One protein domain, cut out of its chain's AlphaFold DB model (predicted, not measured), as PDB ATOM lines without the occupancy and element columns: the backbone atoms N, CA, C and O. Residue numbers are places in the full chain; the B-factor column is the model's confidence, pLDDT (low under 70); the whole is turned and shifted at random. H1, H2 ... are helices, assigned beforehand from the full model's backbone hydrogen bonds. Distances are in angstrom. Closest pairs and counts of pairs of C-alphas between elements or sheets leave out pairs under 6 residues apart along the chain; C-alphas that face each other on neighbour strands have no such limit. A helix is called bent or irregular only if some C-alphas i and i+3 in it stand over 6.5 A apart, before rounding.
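This is residues 95 to 259 of the 391 residues of the protein "Hypothetical protein" of Ditylum brightwellii (UniProt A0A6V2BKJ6). A long bent helix, H6, runs from one end of the domain to the other, and its longer arm H6a is crossed by the long helix H4 as a slanted X. H2 and H3 pack on H4, while H5 packs on H6a; at the other end the short arm H6b folds back into H7, and H8 packs between H7 and H1, which lies in the middle. The printed part has 165 residues with eight named helices, H1 to H8 in chain order, and no named strand; its class is all helix. The whole is compact, with a radius of gyration of the C-alphas of 15.2 A, and spans 45 by 38 by 30 A.

Find C-alpha 194 at (-2.286, 19.253, 1.702), where H6, residues 194 to 226, begins. By its hydrogen bonds it was assigned as one helix, but it is bent: C-alphas 214 and 217 are 7.6 A apart. Its arms are H6a, residues 194 to 214, 28.8 A long, and H6b, residues 217 to 226, 14.1 A long, at a steep tilt of 44 degrees. H4, residues 152 to 174, is 32.4 A long. H1, residues 101 to 114, begins at C-alpha 101 at (28.640, 28.983, -12.250) and is 20.5 A long. Look then for H2 at residues 117 to 126, H3 at 139 to 145, H5 at 184 to 190 and H7 at 229 to 236. H8, residues 247 to 256, ends at C-alpha 256 at (22.352, 35.330, -14.347).

H6, its arms taken together, is the hub, touching four helices. H6a touches H4 at a steep tilt of 43 degrees, opposite ways; look at the closest C-alphas, Val 160 and Ala 205, 5.4 A apart. Residues 196 to 201 of H6a touch H5, closest at Glu 190 and Ala 197, C-alphas 4.2 A apart. Residues 209 to 213 of H6a touch H1 at a shallow tilt of 26 degrees, opposite ways, closest at the C-alphas of Phe 106 and Trp 213, 5.9 A. Residues 101 to 105 of H1 touch H6b, closest at the C-alphas of Gly 102 and Asp 217, 4.4 A. H6b and H7 form a helical hairpin at a shallow tilt of 20 degrees, with the C-alphas of Ala 222 and Ala 232 closest at 5.4 A. H8 touches H1, closest at the C-alphas of Gly 109 and Val 252, 5.3 A, and H7, closest at those of Leu 236 and Thr 249, 6.0 A. H4 touches H2, closest at the C-alphas of Gly 122 and Ala 166, 4.6 A, and with residues 155 to 159 it touches H3, about perpendicular at 74 degrees, closest at the C-alphas of Leu 142 and Leu 155, 5.6 A. H1 and H4 are apart. Each O i to N i+4 pair is within hydrogen-bond range in H1, H2, H3, H4, H5, H6b and H7; in H6a 16 of 17 are, in H8 5 of 6.

The C-alphas farthest apart, Thr 193 and Asp 225, are 45.5 A apart. The printed part has no cut. The link from H2 to H3, residues 127 to 138, is long. Mean pLDDT of the printed part is 90.2; look for values under 70 at residues 95 to 98 and 129 to 135.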
ATOM      1  N   ASN A  95      29.680  37.777  -0.226       47.25
ATOM      2  CA  ASN A  95      29.765  36.327  -0.123       47.25
ATOM      3  C   ASN A  95      31.035  35.902  -0.849       47.25
ATOM      4  O   ASN A  95      31.112  36.022  -2.070       47.25
ATOM      5  N   GLU A  96      31.999  35.379  -0.098       49.09
ATOM      6  CA  GLU A  96      33.027  34.454  -0.580       49.09
ATOM      7  C   GLU A  96      32.306  33.236  -1.180       49.09
ATOM      8  O   GLU A  96      32.090  32.196  -0.549       49.09
ATOM      9  N   ASN A  97      31.737  33.427  -2.366       55.09
ATOM     10  CA  ASN A  97      30.753  32.526  -2.921       55.09
ATOM     11  C   ASN A  97      31.526  31.424  -3.638       55.09
ATOM     12  O   ASN A  97      31.804  31.516  -4.826       55.09
ATOM     13  N   HIS A  98      31.853  30.370  -2.895       62.94
ATOM     14  CA  HIS A  98      32.450  29.125  -3.392       62.94
ATOM     15  C   HIS A  98      31.520  28.349  -4.352       62.94
ATOM     16  O   HIS A  98      31.780  27.195  -4.671       62.94
ATOM     17  N   SER A  99      30.411  28.960  -4.786       80.19
ATOM     18  CA  SER A  99      29.482  28.371  -5.739       80.19
ATOM     19  C   SER A  99      30.073  28.434  -7.147       80.19
ATOM     20  O   SER A  99      30.500  29.486  -7.620       80.19
ATOM     21  N   THR A 100      30.023  27.311  -7.842       90.69
ATOM     22  CA  THR A 100      30.281  27.199  -9.275       90.69
ATOM     23  C   THR A 100      29.237  27.970 -10.090       90.69
ATOM     24  O   THR A 100      28.095  28.170  -9.665       90.69
ATOM     25  N   ASP A 101      29.582  28.338 -11.325       92.56
ATOM     26  CA  ASP A 101      28.640  28.983 -12.250       92.56
ATOM     27  C   ASP A 101      27.370  28.148 -12.496       92.56
ATOM     28  O   ASP A 101      26.278  28.692 -12.684       92.56
ATOM     29  N   GLY A 102      27.500  26.816 -12.484       95.56
ATOM     30  CA  GLY A 102      26.376  25.895 -12.605       95.56
ATOM     31  C   GLY A 102      25.416  26.012 -11.423       95.56
ATOM     32  O   GLY A 102      24.211  26.173 -11.612       95.56
ATOM     33  N   GLU A 103      25.930  26.012 -10.193       93.25
ATOM     34  CA  GLU A 103      25.113  26.245  -8.995       93.25
ATOM     35  C   GLU A 103      24.462  27.630  -9.020       93.25
ATOM     36  O   GLU A 103      23.305  27.772  -8.611       93.25
ATOM     37  N   ILE A 104      25.152  28.634  -9.572       91.81
ATOM     38  CA  ILE A 104      24.584  29.970  -9.738       91.81
ATOM     39  C   ILE A 104      23.362  29.944 -10.670       91.81
ATOM     40  O   ILE A 104      22.267  30.394 -10.322       91.81
ATOM     41  N   ILE A 105      23.500  29.339 -11.847       94.88
ATOM     42  CA  ILE A 105      22.383  29.188 -12.788       94.88
ATOM     43  C   ILE A 105      21.232  28.394 -12.171       94.88
ATOM     44  O   ILE A 105      20.065  28.774 -12.323       94.88
ATOM     45  N   PHE A 106      21.550  27.305 -11.469       96.69
ATOM     46  CA  PHE A 106      20.551  26.451 -10.843       96.69
ATOM     47  C   PHE A 106      19.688  27.228  -9.846       96.69
ATOM     48  O   PHE A 106      18.462  27.199  -9.934       96.69
ATOM     49  N   ASN A 107      20.310  27.964  -8.929       94.12
ATOM     50  CA  ASN A 107      19.590  28.682  -7.879       94.12
ATOM     51  C   ASN A 107      18.817  29.895  -8.421       94.12
ATOM     52  O   ASN A 107      17.692  30.131  -7.976       94.12
ATOM     53  N   CYS A 108      19.327  30.607  -9.438       94.12
ATOM     54  CA  CYS A 108      18.526  31.599 -10.170       94.12
ATOM     55  C   CYS A 108      17.263  30.951 -10.767       94.12
ATOM     56  O   CYS A 108      16.154  31.481 -10.648       94.12
ATOM     57  N   GLY A 109      17.411  29.768 -11.371       95.88
ATOM     58  CA  GLY A 109      16.297  28.996 -11.911       95.88
ATOM     59  C   GLY A 109      15.300  28.530 -10.859       95.88
ATOM     60  O   GLY A 109      14.097  28.723 -11.036       95.88
ATOM     61  N   LEU A 110      15.785  27.979  -9.749       95.50
ATOM     62  CA  LEU A 110      14.963  27.522  -8.636       95.50
ATOM     63  C   LEU A 110      14.168  28.676  -8.016       95.50
ATOM     64  O   LEU A 110      12.954  28.567  -7.835       95.50
ATOM     65  N   PHE A 111      14.822  29.814  -7.778       94.19
ATOM     66  CA  PHE A 111      14.170  31.004  -7.243       94.19
ATOM     67  C   PHE A 111      13.037  31.486  -8.135       94.19
ATOM     68  O   PHE A 111      11.958  31.807  -7.640       94.19
ATOM     69  N   ARG A 112      13.239  31.507  -9.457       94.25
ATOM     70  CA  ARG A 112      12.187  31.913 -10.397       94.25
ATOM     71  C   ARG A 112      11.107  30.860 -10.571       94.25
ATOM     72  O   ARG A 112       9.961  31.243 -10.766       94.25
ATOM     73  N   LEU A 113      11.416  29.574 -10.445       95.31
ATOM     74  CA  LEU A 113      10.423  28.504 -10.544       95.31
ATOM     75  C   LEU A 113       9.324  28.633  -9.472       95.31
ATOM     76  O   LEU A 113       8.146  28.426  -9.772       95.31
ATOM     77  N   PHE A 114       9.693  29.036  -8.251       95.12
ATOM     78  CA  PHE A 114       8.747  29.291  -7.157       95.12
ATOM     79  C   PHE A 114       8.299  30.758  -7.088       95.12
ATOM     80  O   PHE A 114       7.102  31.058  -7.051       95.12
ATOM     81  N   GLY A 115       9.249  31.690  -7.149       92.12
ATOM     82  CA  GLY A 115       9.022  33.126  -7.309       92.12
ATOM     83  C   GLY A 115       8.653  33.893  -6.034       92.12
ATOM     84  O   GLY A 115       8.208  35.044  -6.140       92.12
ATOM     85  N   THR A 116       8.810  33.289  -4.853       92.94
ATOM     86  CA  THR A 116       8.554  33.902  -3.534       92.94
ATOM     87  C   THR A 116       9.850  34.026  -2.726       92.94
ATOM     88  O   THR A 116      10.790  33.257  -2.921       92.94
ATOM     89  N   ILE A 117       9.919  35.028  -1.842       92.31
ATOM     90  CA  ILE A 117      11.062  35.195  -0.922       92.31
ATOM     91  C   ILE A 117      10.993  34.124   0.165       92.31
ATOM     92  O   ILE A 117      12.002  33.559   0.565       92.31
ATOM     93  N   GLU A 118       9.774  33.835   0.591       93.38
ATOM     94  CA  GLU A 118       9.429  32.906   1.649       93.38
ATOM     95  C   GLU A 118       9.917  31.489   1.304       93.38
ATOM     96  O   GLU A 118      10.565  30.855   2.127       93.38
ATOM     97  N   MET A 119       9.749  31.041   0.051       93.75
ATOM     98  CA  MET A 119      10.314  29.763  -0.404       93.75
ATOM     99  C   MET A 119      11.845  29.739  -0.342       93.75
ATOM    100  O   MET A 119      12.440  28.746   0.069       93.75
ATOM    101  N   ALA A 120      12.501  30.830  -0.745       91.12
ATOM    102  CA  ALA A 120      13.957  30.924  -0.691       91.12
ATOM    103  C   ALA A 120      14.477  30.863   0.756       91.12
ATOM    104  O   ALA A 120      15.476  30.202   1.029       91.12
ATOM    105  N   GLN A 121      13.767  31.498   1.693       89.50
ATOM    106  CA  GLN A 121      14.045  31.401   3.127       89.50
ATOM    107  C   GLN A 121      13.765  29.996   3.674       89.50
ATOM    108  O   GLN A 121      14.526  29.509   4.506       89.50
ATOM    109  N   GLY A 122      12.720  29.328   3.182       91.62
ATOM    110  CA  GLY A 122      12.428  27.933   3.498       91.62
ATOM    111  C   GLY A 122      13.585  27.009   3.121       91.62
ATOM    112  O   GLY A 122      14.011  26.211   3.946       91.62
ATOM    113  N   ILE A 123      14.156  27.169   1.922       91.50
ATOM    114  CA  ILE A 123      15.350  26.419   1.492       91.50
ATOM    115  C   ILE A 123      16.529  26.697   2.431       91.50
ATOM    116  O   ILE A 123      17.148  25.761   2.925       91.50
ATOM    117  N   GLN A 124      16.809  27.971   2.731       86.38
ATOM    118  CA  GLN A 124      17.887  28.362   3.651       86.38
ATOM    119  C   GLN A 124      17.760  27.709   5.032       86.38
ATOM    120  O   GLN A 124      18.762  27.274   5.597       86.38
ATOM    121  N   ALA A 125      16.536  27.632   5.560       87.81
ATOM    122  CA  ALA A 125      16.262  26.994   6.841       87.81
ATOM    123  C   ALA A 125      16.538  25.483   6.799       87.81
ATOM    124  O   ALA A 125      17.133  24.954   7.734       87.81
ATOM    125  N   GLN A 126      16.165  24.800   5.709       88.94
ATOM    126  CA  GLN A 126      16.437  23.367   5.546       88.94
ATOM    127  C   GLN A 126      17.936  23.056   5.408       88.94
ATOM    128  O   GLN A 126      18.388  22.017   5.870       88.94
ATOM    129  N   LEU A 127      18.719  23.968   4.823       85.81
ATOM    130  CA  LEU A 127      20.177  23.832   4.727       85.81
ATOM    131  C   LEU A 127      20.900  24.047   6.073       85.81
ATOM    132  O   LEU A 127      22.120  23.942   6.130       85.81
ATOM    133  N   GLY A 128      20.194  24.415   7.151       77.19
ATOM    134  CA  GLY A 128      20.812  24.719   8.449       77.19
ATOM    135  C   GLY A 128      21.658  25.998   8.453       77.19
ATOM    136  O   GLY A 128      22.300  26.322   9.452       77.19
ATOM    137  N   THR A 129      21.656  26.764   7.358       62.75
ATOM    138  CA  THR A 129      22.372  28.035   7.289       62.75
ATOM    139  C   THR A 129      21.642  29.066   8.147       62.75
ATOM    140  O   THR A 129      20.525  29.486   7.836       62.75
ATOM    141  N   ALA A 130      22.270  29.489   9.249       45.69
ATOM    142  CA  ALA A 130      21.837  30.668   9.992       45.69
ATOM    143  C   ALA A 130      21.696  31.864   9.029       45.69
ATOM    144  O   ALA A 130      22.313  31.886   7.964       45.69
ATOM    145  N   LYS A 131      20.883  32.857   9.415       46.91
ATOM    146  CA  LYS A 131      20.311  33.967   8.616       46.91
ATOM    147  C   LYS A 131      21.284  34.877   7.809       46.91
ATOM    148  O   LYS A 131      20.874  35.970   7.421       46.91
ATOM    149  N   GLY A 132      22.518  34.465   7.520       43.31
ATOM    150  CA  GLY A 132      23.518  35.196   6.736       43.31
ATOM    151  C   GLY A 132      24.311  34.384   5.698       43.31
ATOM    152  O   GLY A 132      25.005  35.004   4.903       43.31
ATOM    153  N   GLY A 133      24.203  33.049   5.631       48.03
ATOM    154  CA  GLY A 133      24.807  32.266   4.539       48.03
ATOM    155  C   GLY A 133      23.976  32.398   3.260       48.03
ATOM    156  O   GLY A 133      22.752  32.289   3.314       48.03
ATOM    157  N   GLY A 134      24.607  32.659   2.113       54.12
ATOM    158  CA  GLY A 134      23.969  33.088   0.859       54.12
ATOM    159  C   GLY A 134      22.882  32.194   0.240       54.12
ATOM    160  O   GLY A 134      22.496  32.466  -0.882       54.12
ATOM    161  N   GLY A 135      22.365  31.157   0.907       59.84
ATOM    162  CA  GLY A 135      21.163  30.408   0.509       59.84
ATOM    163  C   GLY A 135      21.192  29.743  -0.859       59.84
ATOM    164  O   GLY A 135      20.133  29.395  -1.375       59.84
ATOM    165  N   TRP A 136      22.382  29.597  -1.434       78.00
ATOM    166  CA  TRP A 136      22.612  28.792  -2.617       78.00
ATOM    167  C   TRP A 136      22.586  27.334  -2.188       78.00
ATOM    168  O   TRP A 136      23.309  26.967  -1.271       78.00
ATOM    169  N   ILE A 137      21.801  26.507  -2.867       87.94
ATOM    170  CA  ILE A 137      22.021  25.065  -2.836       87.94
ATOM    171  C   ILE A 137      23.304  24.797  -3.614       87.94
ATOM    172  O   ILE A 137      23.357  25.061  -4.823       87.94
ATOM    173  N   ARG A 138      24.315  24.284  -2.924       89.00
ATOM    174  CA  ARG A 138      25.574  23.815  -3.499       89.00
ATOM    175  C   ARG A 138      25.627  22.294  -3.470       89.00
ATOM    176  O   ARG A 138      24.949  21.645  -2.675       89.00
ATOM    177  N   LEU A 139      26.474  21.720  -4.314       90.00
ATOM    178  CA  LEU A 139      26.758  20.293  -4.343       90.00
ATOM    179  C   LEU A 139      27.225  19.813  -2.968       90.00
ATOM    180  O   LEU A 139      26.698  18.825  -2.475       90.00
ATOM    181  N   GLN A 140      28.120  20.564  -2.314       87.56
ATOM    182  CA  GLN A 140      28.594  20.242  -0.961       87.56
ATOM    183  C   GLN A 140      27.442  20.119   0.052       87.56
ATOM    184  O   GLN A 140      27.481  19.249   0.918       87.56
ATOM    185  N   ASP A 141      26.406  20.957  -0.072       88.00
ATOM    186  CA  ASP A 141      25.302  20.977   0.885       88.00
ATOM    187  C   ASP A 141      24.441  19.721   0.690       88.00
ATOM    188  O   ASP A 141      24.012  19.090   1.655       88.00
ATOM    189  N   LEU A 142      24.247  19.307  -0.569       90.31
ATOM    190  CA  LEU A 142      23.569  18.057  -0.907       90.31
ATOM    191  C   LEU A 142      24.377  16.830  -0.469       90.31
ATOM    192  O   LEU A 142      23.785  15.886   0.053       90.31
ATOM    193  N   CYS A 143      25.704  16.844  -0.632       88.38
ATOM    194  CA  CYS A 143      26.580  15.783  -0.136       88.38
ATOM    195  C   CYS A 143      26.439  15.644   1.383       88.38
ATOM    196  O   CYS A 143      26.228  14.543   1.886       88.38
ATOM    197  N   GLN A 144      26.498  16.758   2.119       88.69
ATOM    198  CA  GLN A 144      26.392  16.758   3.578       88.69
ATOM    199  C   GLN A 144      25.031  16.237   4.055       88.69
ATOM    200  O   GLN A 144      24.977  15.369   4.925       88.69
ATOM    201  N   LEU A 145      23.936  16.716   3.461       88.06
ATOM    202  CA  LEU A 145      22.581  16.259   3.788       88.06
ATOM    203  C   LEU A 145      22.332  14.796   3.388       88.06
ATOM    204  O   LEU A 145      21.566  14.101   4.048       88.06
ATOM    205  N   GLY A 146      22.999  14.317   2.335       88.31
ATOM    206  CA  GLY A 146      22.934  12.941   1.846       88.31
ATOM    207  C   GLY A 146      23.867  11.957   2.563       88.31
ATOM    208  O   GLY A 146      24.158  10.902   2.007       88.31
ATOM    209  N   GLY A 147      24.381  12.296   3.751       89.81
ATOM    210  CA  GLY A 147      25.268  11.415   4.519       89.81
ATOM    211  C   GLY A 147      26.699  11.344   3.976       89.81
ATOM    212  O   GLY A 147      27.308  10.279   3.999       89.81
ATOM    213  N   ALA A 148      27.221  12.464   3.465       87.19
ATOM    214  CA  ALA A 148      28.542  12.591   2.838       87.19
ATOM    215  C   ALA A 148      28.752  11.708   1.590       87.19
ATOM    216  O   ALA A 148      29.884  11.408   1.210       87.19
ATOM    217  N   SER A 149      27.662  11.309   0.929       85.38
ATOM    218  CA  SER A 149      27.712  10.575  -0.335       85.38
ATOM    219  C   SER A 149      27.881  11.519  -1.528       85.38
ATOM    220  O   SER A 149      27.244  12.570  -1.594       85.38
ATOM    221  N   ASN A 150      28.691  11.102  -2.503       87.88
ATOM    222  CA  ASN A 150      28.803  11.738  -3.822       87.88
ATOM    223  C   ASN A 150      28.036  10.969  -4.912       87.88
ATOM    224  O   ASN A 150      28.172  11.279  -6.094       87.88
ATOM    225  N   ASP A 151      27.263   9.949  -4.530       94.25
ATOM    226  CA  ASP A 151      26.430   9.191  -5.457       94.25
ATOM    227  C   ASP A 151      25.330  10.082  -6.053       94.25
ATOM    228  O   ASP A 151      24.591  10.757  -5.334       94.25
ATOM    229  N   GLU A 152      25.214  10.085  -7.382       93.25
ATOM    230  CA  GLU A 152      24.301  10.978  -8.101       93.25
ATOM    231  C   GLU A 152      22.835  10.746  -7.706       93.25
ATOM    232  O   GLU A 152      22.087  11.706  -7.521       93.25
ATOM    233  N   ILE A 153      22.423   9.489  -7.505       94.44
ATOM    234  CA  ILE A 153      21.049   9.150  -7.116       94.44
ATOM    235  C   ILE A 153      20.765   9.665  -5.704       94.44
ATOM    236  O   ILE A 153      19.693  10.227  -5.458       94.44
ATOM    237  N   VAL A 154      21.718   9.512  -4.779       95.50
ATOM    238  CA  VAL A 154      21.599  10.062  -3.422       95.50
ATOM    239  C   VAL A 154      21.468  11.583  -3.470       95.50
ATOM    240  O   VAL A 154      20.531  12.125  -2.888       95.50
ATOM    241  N   LEU A 155      22.334  12.275  -4.211       95.12
ATOM    242  CA  LEU A 155      22.311  13.737  -4.321       95.12
ATOM    243  C   LEU A 155      20.997  14.264  -4.906       95.12
ATOM    244  O   LEU A 155      20.439  15.248  -4.412       95.12
ATOM    245  N   GLU A 156      20.471  13.612  -5.939       97.00
ATOM    246  CA  GLU A 156      19.205  14.004  -6.550       97.00
ATOM    247  C   GLU A 156      18.001  13.756  -5.643       97.00
ATOM    248  O   GLU A 156      17.104  14.601  -5.572       97.00
ATOM    249  N   ASN A 157      17.979  12.631  -4.927       97.44
ATOM    250  CA  ASN A 157      16.937  12.361  -3.941       97.44
ATOM    251  C   ASN A 157      16.988  13.387  -2.805       97.44
ATOM    252  O   ASN A 157      15.954  13.966  -2.469       97.44
ATOM    253  N   THR A 158      18.181  13.696  -2.292       97.25
ATOM    254  CA  THR A 158      18.391  14.742  -1.285       97.25
ATOM    255  C   THR A 158      17.883  16.095  -1.774       97.25
ATOM    256  O   THR A 158      17.155  16.777  -1.054       97.25
ATOM    257  N   LEU A 159      18.182  16.475  -3.021       97.44
ATOM    258  CA  LEU A 159      17.687  17.721  -3.608       97.44
ATOM    259  C   LEU A 159      16.155  17.756  -3.702       97.44
ATOM    260  O   LEU A 159      15.535  18.788  -3.427       97.44
ATOM    261  N   VAL A 160      15.528  16.645  -4.096       98.31
ATOM    262  CA  VAL A 160      14.065  16.544  -4.160       98.31
ATOM    263  C   VAL A 160      13.455  16.710  -2.773       98.31
ATOM    264  O   VAL A 160      12.552  17.534  -2.626       98.31
ATOM    265  N   GLU A 161      13.940  15.979  -1.769       97.69
ATOM    266  CA  GLU A 161      13.401  16.062  -0.407       97.69
ATOM    267  C   GLU A 161      13.615  17.449   0.205       97.69
ATOM    268  O   GLU A 161      12.675  18.012   0.760       97.69
ATOM    269  N   LEU A 162      14.789  18.058   0.005       96.50
ATOM    270  CA  LEU A 162      15.087  19.423   0.444       96.50
ATOM    271  C   LEU A 162      14.059  20.430  -0.096       96.50
ATOM    272  O   LEU A 162      13.474  21.214   0.655       96.50
ATOM    273  N   VAL A 163      13.825  20.414  -1.413       97.12
ATOM    274  CA  VAL A 163      12.906  21.360  -2.063       97.12
ATOM    275  C   VAL A 163      11.457  21.095  -1.658       97.12
ATOM    276  O   VAL A 163      10.701  22.044  -1.445       97.12
ATOM    277  N   VAL A 164      11.052  19.828  -1.534       97.81
ATOM    278  CA  VAL A 164       9.695  19.464  -1.103       97.81
ATOM    279  C   VAL A 164       9.457  19.892   0.345       97.81
ATOM    280  O   VAL A 164       8.449  20.551   0.611       97.81
ATOM    281  N   ALA A 165      10.390  19.614   1.258       96.62
ATOM    282  CA  ALA A 165      10.300  20.016   2.659       96.62
ATOM    283  C   ALA A 165      10.204  21.542   2.802       96.62
ATOM    284  O   ALA A 165       9.303  22.049   3.478       96.62
ATOM    285  N   ALA A 166      11.059  22.286   2.091       96.06
ATOM    286  CA  ALA A 166      11.013  23.746   2.066       96.06
ATOM    287  C   ALA A 166       9.662  24.278   1.556       96.06
ATOM    288  O   ALA A 166       9.097  25.196   2.154       96.06
ATOM    289  N   ALA A 167       9.110  23.691   0.489       96.69
ATOM    290  CA  ALA A 167       7.829  24.112  -0.077       96.69
ATOM    291  C   ALA A 167       6.646  23.813   0.858       96.69
ATOM    292  O   ALA A 167       5.782  24.673   1.044       96.69
ATOM    293  N   ILE A 168       6.624  22.633   1.489       96.00
ATOM    294  CA  ILE A 168       5.599  22.256   2.472       96.00
ATOM    295  C   ILE A 168       5.622  23.218   3.659       96.00
ATOM    296  O   ILE A 168       4.568  23.735   4.038       96.00
ATOM    297  N   GLN A 169       6.804  23.481   4.221       95.25
ATOM    298  CA  GLN A 169       6.944  24.373   5.368       95.25
ATOM    299  C   GLN A 169       6.542  25.807   5.003       95.25
ATOM    300  O   GLN A 169       5.708  26.406   5.674       95.25
ATOM    301  N   THR A 170       7.008  26.310   3.856       95.12
ATOM    302  CA  THR A 170       6.620  27.633   3.340       95.12
ATOM    303  C   THR A 170       5.104  27.752   3.177       95.12
ATOM    304  O   THR A 170       4.511  28.766   3.545       95.12
ATOM    305  N   ARG A 171       4.440  26.717   2.647       94.38
ATOM    306  CA  ARG A 171       2.978  26.700   2.517       94.38
ATOM    307  C   ARG A 171       2.280  26.669   3.874       94.38
ATOM    308  O   ARG A 171       1.247  27.318   4.001       94.38
ATOM    309  N   LYS A 172       2.796  25.932   4.862       93.38
ATOM    310  CA  LYS A 172       2.239  25.935   6.226       93.38
ATOM    311  C   LYS A 172       2.317  27.330   6.852       93.38
ATOM    312  O   LYS A 172       1.312  27.802   7.370       93.38
ATOM    313  N   ASP A 173       3.459  27.999   6.717       94.69
ATOM    314  CA  ASP A 173       3.725  29.269   7.405       94.69
ATOM    315  C   ASP A 173       3.123  30.487   6.686       94.69
ATOM    316  O   ASP A 173       2.734  31.470   7.316       94.69
ATOM    317  N   HIS A 174       3.029  30.434   5.354       93.44
ATOM    318  CA  HIS A 174       2.654  31.584   4.519       93.44
ATOM    319  C   HIS A 174       1.462  31.322   3.586       93.44
ATOM    320  O   HIS A 174       1.066  32.193   2.809       93.44
ATOM    321  N   GLY A 175       0.884  30.121   3.628       92.31
ATOM    322  CA  GLY A 175      -0.269  29.703   2.826       92.31
ATOM    323  C   GLY A 175       0.053  29.267   1.392       92.31
ATOM    324  O   GLY A 175      -0.782  28.623   0.758       92.31
ATOM    325  N   HIS A 176       1.235  29.597   0.859       93.75
ATOM    326  CA  HIS A 176       1.636  29.253  -0.509       93.75
ATOM    327  C   HIS A 176       3.158  29.285  -0.715       93.75
ATOM    328  O   HIS A 176       3.830  30.178  -0.199       93.75
ATOM    329  N   ALA A 177       3.698  28.385  -1.541       95.00
ATOM    330  CA  ALA A 177       5.106  28.412  -1.946       95.00
ATOM    331  C   ALA A 177       5.304  29.141  -3.289       95.00
ATOM    332  O   ALA A 177       6.339  29.778  -3.508       95.00
ATOM    333  N   PHE A 178       4.305  29.109  -4.180       95.62
ATOM    334  CA  PHE A 178       4.390  29.724  -5.505       95.62
ATOM    335  C   PHE A 178       3.869  31.163  -5.538       95.62
ATOM    336  O   PHE A 178       2.890  31.542  -4.897       95.62
ATOM    337  N   THR A 179       4.483  31.997  -6.378       92.00
ATOM    338  CA  THR A 179       3.997  33.359  -6.601       92.00
ATOM    339  C   THR A 179       2.735  33.388  -7.462       92.00
ATOM    340  O   THR A 179       2.689  32.858  -8.575       92.00
ATOM    341  N   LYS A 180       1.721  34.142  -7.018       88.75
ATOM    342  CA  LYS A 180       0.502  34.413  -7.807       88.75
ATOM    343  C   LYS A 180       0.767  35.252  -9.065       88.75
ATOM    344  O   LYS A 180      -0.124  35.374  -9.913       88.75
ATOM    345  N   ALA A 181       1.939  35.890  -9.172       82.38
ATOM    346  CA  ALA A 181       2.261  36.808 -10.262       82.38
ATOM    347  C   ALA A 181       2.370  36.064 -11.602       82.38
ATOM    348  O   ALA A 181       1.541  36.281 -12.488       82.38
ATOM    349  N   TYR A 182       3.341  35.155 -11.712       82.75
ATOM    350  CA  TYR A 182       3.645  34.421 -12.943       82.75
ATOM    351  C   TYR A 182       3.690  32.890 -12.783       82.75
ATOM    352  O   TYR A 182       3.649  32.198 -13.794       82.75
ATOM    353  N   CYS A 183       3.641  32.350 -11.559       87.06
ATOM    354  CA  CYS A 183       3.514  30.908 -11.291       87.06
ATOM    355  C   CYS A 183       2.061  30.499 -10.983       87.06
ATOM    356  O   CYS A 183       1.823  29.555 -10.237       87.06
ATOM    357  N   LEU A 184       1.072  31.208 -11.549       86.44
ATOM    358  CA  LEU A 184      -0.349  31.023 -11.225       86.44
ATOM    359  C   LEU A 184      -0.854  29.574 -11.388       86.44
ATOM    360  O   LEU A 184      -1.595  29.137 -10.514       86.44
ATOM    361  N   PRO A 185      -0.482  28.810 -12.439       89.88
ATOM    362  CA  PRO A 185      -0.900  27.412 -12.543       89.88
ATOM    363  C   PRO A 185      -0.425  26.558 -11.362       89.88
ATOM    364  O   PRO A 185      -1.216  25.795 -10.815       89.88
ATOM    365  N   ASN A 186       0.826  26.739 -10.929       91.81
ATOM    366  CA  ASN A 186       1.389  26.010  -9.792       91.81
ATOM    367  C   ASN A 186       0.780  26.486  -8.465       91.81
ATOM    368  O   ASN A 186       0.385  25.670  -7.639       91.81
ATOM    369  N   TYR A 187       0.595  27.801  -8.308       91.00
ATOM    370  CA  TYR A 187      -0.124  28.381  -7.172       91.00
ATOM    371  C   TYR A 187      -1.547  27.808  -7.046       91.00
ATOM    372  O   TYR A 187      -1.990  27.431  -5.970       91.00
ATOM    373  N   ASN A 188      -2.284  27.698  -8.152       89.94
ATOM    374  CA  ASN A 188      -3.635  27.136  -8.129       89.94
ATOM    375  C   ASN A 188      -3.638  25.625  -7.836       89.94
ATOM    376  O   ASN A 188      -4.622  25.105  -7.314       89.94
ATOM    377  N   ALA A 189      -2.567  24.912  -8.191       88.38
ATOM    378  CA  ALA A 189      -2.434  23.488  -7.916       88.38
ATOM    379  C   ALA A 189      -2.114  23.203  -6.437       88.38
ATOM    380  O   ALA A 189      -2.660  22.247  -5.894       88.38
ATOM    381  N   GLU A 190      -1.302  24.033  -5.769       89.25
ATOM    382  CA  GLU A 190      -0.928  23.831  -4.354       89.25
ATOM    383  C   GLU A 190      -2.024  24.213  -3.340       89.25
ATOM    384  O   GLU A 190      -2.019  23.749  -2.199       89.25
ATOM    385  N   VAL A 191      -2.981  25.066  -3.718       79.56
ATOM    386  CA  VAL A 191      -4.031  25.539  -2.792       79.56
ATOM    387  C   VAL A 191      -5.223  24.583  -2.661       79.56
ATOM    388  O   VAL A 191      -6.170  24.906  -1.956       79.56
ATOM    389  N   LYS A 192      -5.196  23.408  -3.310       80.00
ATOM    390  CA  LYS A 192      -6.304  22.436  -3.277       80.00
ATOM    391  C   LYS A 192      -6.388  21.673  -1.948       80.00
ATOM    392  O   LYS A 192      -7.268  21.937  -1.142       80.00
ATOM    393  N   THR A 193      -5.481  20.726  -1.708       81.12
ATOM    394  CA  THR A 193      -5.394  19.940  -0.460       81.12
ATOM    395  C   THR A 193      -3.932  19.795  -0.037       81.12
ATOM    396  O   THR A 193      -3.040  19.990  -0.859       81.12
ATOM    397  N   ALA A 194      -3.662  19.447   1.227       76.88
ATOM    398  CA  ALA A 194      -2.286  19.253   1.702       76.88
ATOM    399  C   ALA A 194      -1.555  18.137   0.929       76.88
ATOM    400  O   ALA A 194      -0.477  18.383   0.397       76.88
ATOM    401  N   GLN A 195      -2.187  16.966   0.771       82.94
ATOM    402  CA  GLN A 195      -1.617  15.849   0.008       82.94
ATOM    403  C   GLN A 195      -1.367  16.220  -1.461       82.94
ATOM    404  O   GLN A 195      -0.283  16.003  -1.993       82.94
ATOM    405  N   SER A 196      -2.347  16.850  -2.120       84.00
ATOM    406  CA  SER A 196      -2.181  17.241  -3.526       84.00
ATOM    407  C   SER A 196      -1.102  18.310  -3.721       84.00
ATOM    408  O   SER A 196      -0.485  18.346  -4.790       84.00
ATOM    409  N   ALA A 197      -0.848  19.150  -2.710       90.88
ATOM    410  CA  ALA A 197       0.244  20.116  -2.715       90.88
ATOM    411  C   ALA A 197       1.607  19.421  -2.637       90.88
ATOM    412  O   ALA A 197       2.467  19.710  -3.465       90.88
ATOM    413  N   GLU A 198       1.785  18.466  -1.723       95.19
ATOM    414  CA  GLU A 198       3.017  17.676  -1.628       95.19
ATOM    415  C   GLU A 198       3.298  16.903  -2.923       95.19
ATOM    416  O   GLU A 198       4.382  17.036  -3.498       95.19
ATOM    417  N   ASP A 199       2.303  16.185  -3.453       94.88
ATOM    418  CA  ASP A 199       2.442  15.473  -4.726       94.88
ATOM    419  C   ASP A 199       2.814  16.440  -5.859       94.88
ATOM    420  O   ASP A 199       3.595  16.114  -6.758       94.88
ATOM    421  N   HIS A 200       2.251  17.652  -5.838       95.81
ATOM    422  CA  HIS A 200       2.582  18.686  -6.807       95.81
ATOM    423  C   HIS A 200       4.026  19.172  -6.663       95.81
ATOM    424  O   HIS A 200       4.729  19.225  -7.675       95.81
ATOM    425  N   TYR A 201       4.493  19.465  -5.447       97.56
ATOM    426  CA  TYR A 201       5.880  19.853  -5.195       97.56
ATOM    427  C   TYR A 201       6.848  18.763  -5.635       97.56
ATOM    428  O   TYR A 201       7.797  19.054  -6.358       97.56
ATOM    429  N   ARG A 202       6.557  17.499  -5.315       98.12
ATOM    430  CA  ARG A 202       7.373  16.351  -5.717       98.12
ATOM    431  C   ARG A 202       7.420  16.191  -7.238       98.12
ATOM    432  O   ARG A 202       8.493  15.957  -7.793       98.12
ATOM    433  N   ARG A 203       6.297  16.393  -7.947       97.50
ATOM    434  CA  ARG A 203       6.274  16.427  -9.427       97.50
ATOM    435  C   ARG A 203       7.128  17.562  -9.997       97.50
ATOM    436  O   ARG A 203       7.830  17.349 -10.985       97.50
ATOM    437  N   ILE A 204       7.074  18.757  -9.406       97.50
ATOM    438  CA  ILE A 204       7.886  19.904  -9.839       97.50
ATOM    439  C   ILE A 204       9.373  19.660  -9.558       97.50
ATOM    440  O   ILE A 204      10.194  19.907 -10.444       97.50
ATOM    441  N   ALA A 205       9.711  19.112  -8.390       98.25
ATOM    442  CA  ALA A 205      11.074  18.779  -7.996       98.25
ATOM    443  C   ALA A 205      11.687  17.723  -8.934       98.25
ATOM    444  O   ALA A 205      12.671  17.995  -9.623       98.25
ATOM    445  N   LYS A 206      11.037  16.562  -9.085       98.19
ATOM    446  CA  LYS A 206      11.498  15.494  -9.994       98.19
ATOM    447  C   LYS A 206      11.491  15.912 -11.467       98.19
ATOM    448  O   LYS A 206      12.246  15.387 -12.279       98.19
ATOM    449  N   GLY A 207      10.600  16.830 -11.835       97.88
ATOM    450  CA  GLY A 207      10.458  17.337 -13.192       97.88
ATOM    451  C   GLY A 207      11.438  18.459 -13.505       97.88
ATOM    452  O   GLY A 207      12.455  18.238 -14.155       97.88
ATOM    453  N   ALA A 208      11.081  19.681 -13.122       97.75
ATOM    454  CA  ALA A 208      11.786  20.892 -13.524       97.75
ATOM    455  C   ALA A 208      13.083  21.111 -12.735       97.75
ATOM    456  O   ALA A 208      14.089  21.480 -13.337       97.75
ATOM    457  N   VAL A 209      13.083  20.856 -11.419       98.38
ATOM    458  CA  VAL A 209      14.261  21.110 -10.569       98.38
ATOM    459  C   VAL A 209      15.406  20.168 -10.934       98.38
ATOM    460  O   VAL A 209      16.479  20.657 -11.276       98.38
ATOM    461  N   LEU A 210      15.178  18.849 -10.970       98.38
ATOM    462  CA  LEU A 210      16.221  17.896 -11.378       98.38
ATOM    463  C   LEU A 210      16.687  18.115 -12.821       98.38
ATOM    464  O   LEU A 210      17.879  18.045 -13.106       98.38
ATOM    465  N   SER A 211      15.771  18.441 -13.742       98.44
ATOM    466  CA  SER A 211      16.165  18.741 -15.127       98.44
ATOM    467  C   SER A 211      17.088  19.955 -15.212       98.44
ATOM    468  O   SER A 211      18.020  19.946 -16.015       98.44
ATOM    469  N   LEU A 212      16.844  20.990 -14.401       98.56
ATOM    470  CA  LEU A 212      17.733  22.143 -14.320       98.56
ATOM    471  C   LEU A 212      19.057  21.776 -13.656       98.56
ATOM    472  O   LEU A 212      20.098  22.114 -14.211       98.56
ATOM    473  N   TRP A 213      19.022  21.057 -12.530       98.00
ATOM    474  CA  TRP A 213      20.218  20.601 -11.821       98.00
ATOM    475  C   TRP A 213      21.162  19.864 -12.771       98.00
ATOM    476  O   TRP A 213      22.287  20.303 -12.978       98.00
ATOM    477  N   ARG A 214      20.681  18.839 -13.478       97.88
ATOM    478  CA  ARG A 214      21.478  18.045 -14.435       97.88
ATOM    479  C   ARG A 214      22.053  18.842 -15.610       97.88
ATOM    480  O   ARG A 214      23.007  18.406 -16.244       97.88
ATOM    481  N   LYS A 215      21.440  19.971 -15.979       98.31
ATOM    482  CA  LYS A 215      21.850  20.785 -17.140       98.31
ATOM    483  C   LYS A 215      22.595  22.060 -16.758       98.31
ATOM    484  O   LYS A 215      23.054  22.762 -17.658       98.31
ATOM    485  N   ARG A 216      22.737  22.345 -15.462       97.88
ATOM    486  CA  ARG A 216      23.286  23.596 -14.929       97.88
ATOM    487  C   ARG A 216      24.672  23.925 -15.489       97.88
ATOM    488  O   ARG A 216      24.879  25.035 -15.967       97.88
ATOM    489  N   ASP A 217      25.558  22.933 -15.560       97.94
ATOM    490  CA  ASP A 217      26.937  23.120 -16.022       97.94
ATOM    491  C   ASP A 217      27.022  23.316 -17.539       97.94
ATOM    492  O   ASP A 217      27.822  24.111 -18.017       97.94
ATOM    493  N   ILE A 218      26.133  22.675 -18.306       98.38
ATOM    494  CA  ILE A 218      26.039  22.871 -19.764       98.38
ATOM    495  C   ILE A 218      25.548  24.290 -20.081       98.38
ATOM    496  O   ILE A 218      26.013  24.917 -21.031       98.38
ATOM    497  N   ILE A 219      24.609  24.817 -19.289       98.44
ATOM    498  CA  ILE A 219      24.150  26.204 -19.435       98.44
ATOM    499  C   ILE A 219      25.278  27.167 -19.044       98.44
ATOM    500  O   ILE A 219      25.519  28.130 -19.767       98.44
ATOM    501  N   ALA A 220      25.993  26.885 -17.949       97.75
ATOM    502  CA  ALA A 220      27.134  27.681 -17.498       97.75
ATOM    503  C   ALA A 220      28.236  27.743 -18.554       97.75
ATOM    504  O   ALA A 220      28.746  28.818 -18.859       97.75
ATOM    505  N   GLN A 221      28.544  26.601 -19.167       98.25
ATOM    506  CA  GLN A 221      29.502  26.507 -20.256       98.25
ATOM    507  C   GLN A 221      29.081  27.377 -21.447       98.25
ATOM    508  O   GLN A 221      29.886  28.151 -21.951       98.25
ATOM    509  N   ALA A 222      27.802  27.338 -21.839       98.25
ATOM    510  CA  ALA A 222      27.292  28.201 -22.904       98.25
ATOM    511  C   ALA A 222      27.416  29.698 -22.564       98.25
ATOM    512  O   ALA A 222      27.756  30.488 -23.441       98.25
ATOM    513  N   CYS A 223      27.173  30.093 -21.308       97.50
ATOM    514  CA  CYS A 223      27.403  31.466 -20.855       97.50
ATOM    515  C   CYS A 223      28.879  31.861 -20.995       97.50
ATOM    516  O   CYS A 223      29.162  32.880 -21.621       97.50
ATOM    517  N   ARG A 224      29.807  31.048 -20.474       95.81
ATOM    518  CA  ARG A 224      31.250  31.336 -20.495       95.81
ATOM    519  C   ARG A 224      31.828  31.393 -21.906       95.81
ATOM    520  O   ARG A 224      32.529  32.345 -22.237       95.81
ATOM    521  N   ASP A 225      31.516  30.399 -22.734       97.81
ATOM    522  CA  ASP A 225      32.132  30.245 -24.056       97.81
ATOM    523  C   ASP A 225      31.717  31.344 -25.018       97.81
ATOM    524  O   ASP A 225      32.504  31.797 -25.847       97.81
ATOM    525  N   THR A 226      30.452  31.756 -24.944       98.06
ATOM    526  CA  THR A 226      29.907  32.685 -25.930       98.06
ATOM    527  C   THR A 226      29.722  34.085 -25.381       98.06
ATOM    528  O   THR A 226      29.592  35.004 -26.184       98.06
ATOM    529  N   LYS A 227      29.628  34.244 -24.052       97.81
ATOM    530  CA  LYS A 227      29.240  35.491 -23.370       97.81
ATOM    531  C   LYS A 227      27.961  36.099 -23.942       97.81
ATOM    532  O   LYS A 227      27.800  37.311 -23.990       97.81
ATOM    533  N   LYS A 228      27.058  35.249 -24.439       97.75
ATOM    534  CA  LYS A 228      25.862  35.653 -25.190       97.75
ATOM    535  C   LYS A 228      24.617  35.115 -24.523       97.75
ATOM    536  O   LYS A 228      24.455  33.896 -24.398       97.75
ATOM    537  N   TRP A 229      23.706  36.014 -24.178       95.38
ATOM    538  CA  TRP A 229      22.373  35.672 -23.721       95.38
ATOM    539  C   TRP A 229      21.668  34.790 -24.756       95.38
ATOM    540  O   TRP A 229      21.158  33.732 -24.387       95.38
ATOM    541  N   GLU A 230      21.695  35.115 -26.051       96.56
ATOM    542  CA  GLU A 230      20.978  34.319 -27.061       96.56
ATOM    543  C   GLU A 230      21.342  32.824 -27.003       96.56
ATOM    544  O   GLU A 230      20.471  31.947 -27.058       96.56
ATOM    545  N   LYS A 231      22.636  32.524 -26.856       97.88
ATOM    546  CA  LYS A 231      23.155  31.153 -26.818       97.88
ATOM    547  C   LYS A 231      22.804  30.456 -25.509       97.88
ATOM    548  O   LYS A 231      22.299  29.333 -25.552       97.88
ATOM    549  N   ALA A 232      22.954  31.136 -24.373       97.88
ATOM    550  CA  ALA A 232      22.506  30.616 -23.084       97.88
ATOM    551  C   ALA A 232      20.991  30.321 -23.083       97.88
ATOM    552  O   ALA A 232      20.551  29.267 -22.617       97.88
ATOM    553  N   ALA A 233      20.179  31.197 -23.684       97.06
ATOM    554  CA  ALA A 233      18.735  31.014 -23.818       97.06
ATOM    555  C   ALA A 233      18.377  29.823 -24.717       97.06
ATOM    556  O   ALA A 233      17.450  29.069 -24.408       97.06
ATOM    557  N   ALA A 234      19.117  29.610 -25.808       96.56
ATOM    558  CA  ALA A 234      18.930  28.455 -26.685       96.56
ATOM    559  C   ALA A 234      19.201  27.115 -25.975       96.56
ATOM    560  O   ALA A 234      18.571  26.111 -26.311       96.56
ATOM    561  N   VAL A 235      20.101  27.095 -24.987       98.12
ATOM    562  CA  VAL A 235      20.370  25.914 -24.153       98.12
ATOM    563  C   VAL A 235      19.317  25.766 -23.053       98.12
ATOM    564  O   VAL A 235      18.656  24.730 -22.980       98.12
ATOM    565  N   LEU A 236      19.095  26.805 -22.238       98.25
ATOM    566  CA  LEU A 236      18.162  26.761 -21.104       98.25
ATOM    567  C   LEU A 236      16.718  26.474 -21.542       98.25
ATOM    568  O   LEU A 236      15.992  25.747 -20.866       98.25
ATOM    569  N   SER A 237      16.301  26.964 -22.711       96.56
ATOM    570  CA  SER A 237      14.953  26.704 -23.231       96.56
ATOM    571  C   SER A 237      14.682  25.235 -23.582       96.56
ATOM    572  O   SER A 237      13.522  24.851 -23.725       96.56
ATOM    573  N   LYS A 238      15.712  24.388 -23.680       97.25
ATOM    574  CA  LYS A 238      15.558  22.934 -23.868       97.25
ATOM    575  C   LYS A 238      15.363  22.187 -22.547       97.25
ATOM    576  O   LYS A 238      15.030  21.004 -22.557       97.25
ATOM    577  N   VAL A 239      15.550  22.854 -21.407       97.88
ATOM    578  CA  VAL A 239      15.358  22.259 -20.083       97.88
ATOM    579  C   VAL A 239      13.866  22.170 -19.763       97.88
ATOM    580  O   VAL A 239      13.116  23.151 -19.867       97.88
ATOM    581  N   LYS A 240      13.421  20.978 -19.348       96.75
ATOM    582  CA  LYS A 240      12.036  20.724 -18.930       96.75
ATOM    583  C   LYS A 240      11.634  21.715 -17.834       96.75
ATOM    584  O   LYS A 240      12.318  21.845 -16.827       96.75
ATOM    585  N   GLY A 241      10.517  22.411 -18.039       94.19
ATOM    586  CA  GLY A 241      10.019  23.449 -17.127       94.19
ATOM    587  C   GLY A 241      10.482  24.878 -17.446       94.19
ATOM    588  O   GLY A 241       9.841  25.815 -16.983       94.19
ATOM    589  N   PHE A 242      11.505  25.068 -18.290       95.62
ATOM    590  CA  PHE A 242      12.084  26.394 -18.576       95.62
ATOM    591  C   PHE A 242      11.887  26.876 -20.023       95.62
ATOM    592  O   PHE A 242      11.946  28.085 -20.270       95.62
ATOM    593  N   GLY A 243      11.589  25.965 -20.956       90.12
ATOM    594  CA  GLY A 243      11.325  26.258 -22.372       90.12
ATOM    595  C   GLY A 243      10.038  27.035 -22.630       90.12
ATOM    596  O   GLY A 243      10.083  28.233 -22.886       90.12
ATOM    597  N   GLY A 244       8.885  26.363 -22.551       86.50
ATOM    598  CA  GLY A 244       7.544  26.961 -22.625       86.50
ATOM    599  C   GLY A 244       7.397  28.110 -23.636       86.50
ATOM    600  O   GLY A 244       7.701  27.977 -24.817       86.50
ATOM    601  N   THR A 245       6.920  29.263 -23.159       83.75
ATOM    602  CA  THR A 245       6.799  30.504 -23.949       83.75
ATOM    603  C   THR A 245       8.098  31.317 -24.028       83.75
ATOM    604  O   THR A 245       8.075  32.437 -24.524       83.75
ATOM    605  N   GLY A 246       9.207  30.808 -23.485       88.25
ATOM    606  CA  GLY A 246      10.457  31.540 -23.267       88.25
ATOM    607  C   GLY A 246      10.459  32.410 -22.006       88.25
ATOM    608  O   GLY A 246      11.490  32.991 -21.675       88.25
ATOM    609  N   PHE A 247       9.333  32.494 -21.281       88.75
ATOM    610  CA  PHE A 247       9.211  33.337 -20.091       88.75
ATOM    611  C   PHE A 247      10.237  32.960 -19.017       88.75
ATOM    612  O   PHE A 247      11.097  33.778 -18.723       88.75
ATOM    613  N   PHE A 248      10.220  31.730 -18.489       92.44
ATOM    614  CA  PHE A 248      11.162  31.335 -17.431       92.44
ATOM    615  C   PHE A 248      12.623  31.432 -17.874       92.44
ATOM    616  O   PHE A 248      13.425  31.990 -17.139       92.44
ATOM    617  N   THR A 249      12.956  30.995 -19.094       95.06
ATOM    618  CA  THR A 249      14.306  31.176 -19.661       95.06
ATOM    619  C   THR A 249      14.774  32.634 -19.561       95.06
ATOM    620  O   THR A 249      15.873  32.905 -19.082       95.06
ATOM    621  N   LYS A 250      13.923  33.589 -19.958       92.19
ATOM    622  CA  LYS A 250      14.219  35.024 -19.867       92.19
ATOM    623  C   LYS A 250      14.366  35.485 -18.413       92.19
ATOM    624  O   LYS A 250      15.298  36.210 -18.097       92.19
ATOM    625  N   GLU A 251      13.445  35.087 -17.537       92.00
ATOM    626  CA  GLU A 251      13.435  35.502 -16.127       92.00
ATOM    627  C   GLU A 251      14.682  35.036 -15.369       92.00
ATOM    628  O   GLU A 251      15.162  35.777 -14.518       92.00
ATOM    629  N   VAL A 252      15.190  33.842 -15.689       94.94
ATOM    630  CA  VAL A 252      16.415  33.278 -15.109       94.94
ATOM    631  C   VAL A 252      17.647  33.992 -15.646       94.94
ATOM    632  O   VAL A 252      18.474  34.444 -14.865       94.94
ATOM    633  N   LEU A 253      17.767  34.146 -16.966       95.25
ATOM    634  CA  LEU A 253      18.973  34.733 -17.559       95.25
ATOM    635  C   LEU A 253      19.122  36.229 -17.258       95.25
ATOM    636  O   LEU A 253      20.246  36.702 -17.136       95.25
ATOM    637  N   LEU A 254      18.016  36.948 -17.032       92.62
ATOM    638  CA  LEU A 254      18.053  38.308 -16.485       92.62
ATOM    639  C   LEU A 254      18.730  38.383 -15.111       92.62
ATOM    640  O   LEU A 254      19.378  39.383 -14.819       92.62
ATOM    641  N   ASP A 255      18.590  37.350 -14.280       92.62
ATOM    642  CA  ASP A 255      19.292  37.286 -12.998       92.62
ATOM    643  C   ASP A 255      20.743  36.828 -13.187       92.62
ATOM    644  O   ASP A 255      21.640  37.407 -12.586       92.62
ATOM    645  N   VAL A 256      20.997  35.847 -14.062       93.06
ATOM    646  CA  VAL A 256      22.352  35.330 -14.347       93.06
ATOM    647  C   VAL A 256      23.276  36.430 -14.892       93.06
ATOM    648  O   VAL A 256      24.429  36.510 -14.478       93.06
ATOM    649  N   MET A 257      22.775  37.335 -15.740       92.00
ATOM    650  CA  MET A 257      23.528  38.501 -16.241       92.00
ATOM    651  C   MET A 257      23.910  39.530 -15.164       92.00
ATOM    652  O   MET A 257      24.652  40.474 -15.437       92.00
ATOM    653  N   GLN A 258      23.383  39.384 -13.949       87.75
ATOM    654  CA  GLN A 258      23.722  40.204 -12.782       87.75
ATOM    655  C   GLN A 258      24.707  39.482 -11.846       87.75
ATOM    656  O   GLN A 258      24.956  39.945 -10.735       87.75
ATOM    657  N   THR A 259      25.248  38.340 -12.278       88.38
ATOM    658  CA  THR A 259      26.236  37.526 -11.555       88.38
ATOM    659  C   THR A 259      27.512  37.392 -12.375       88.38
ATOM    660  O   THR A 259      27.501  37.663 -13.576       88.38
TER     661      THR A 259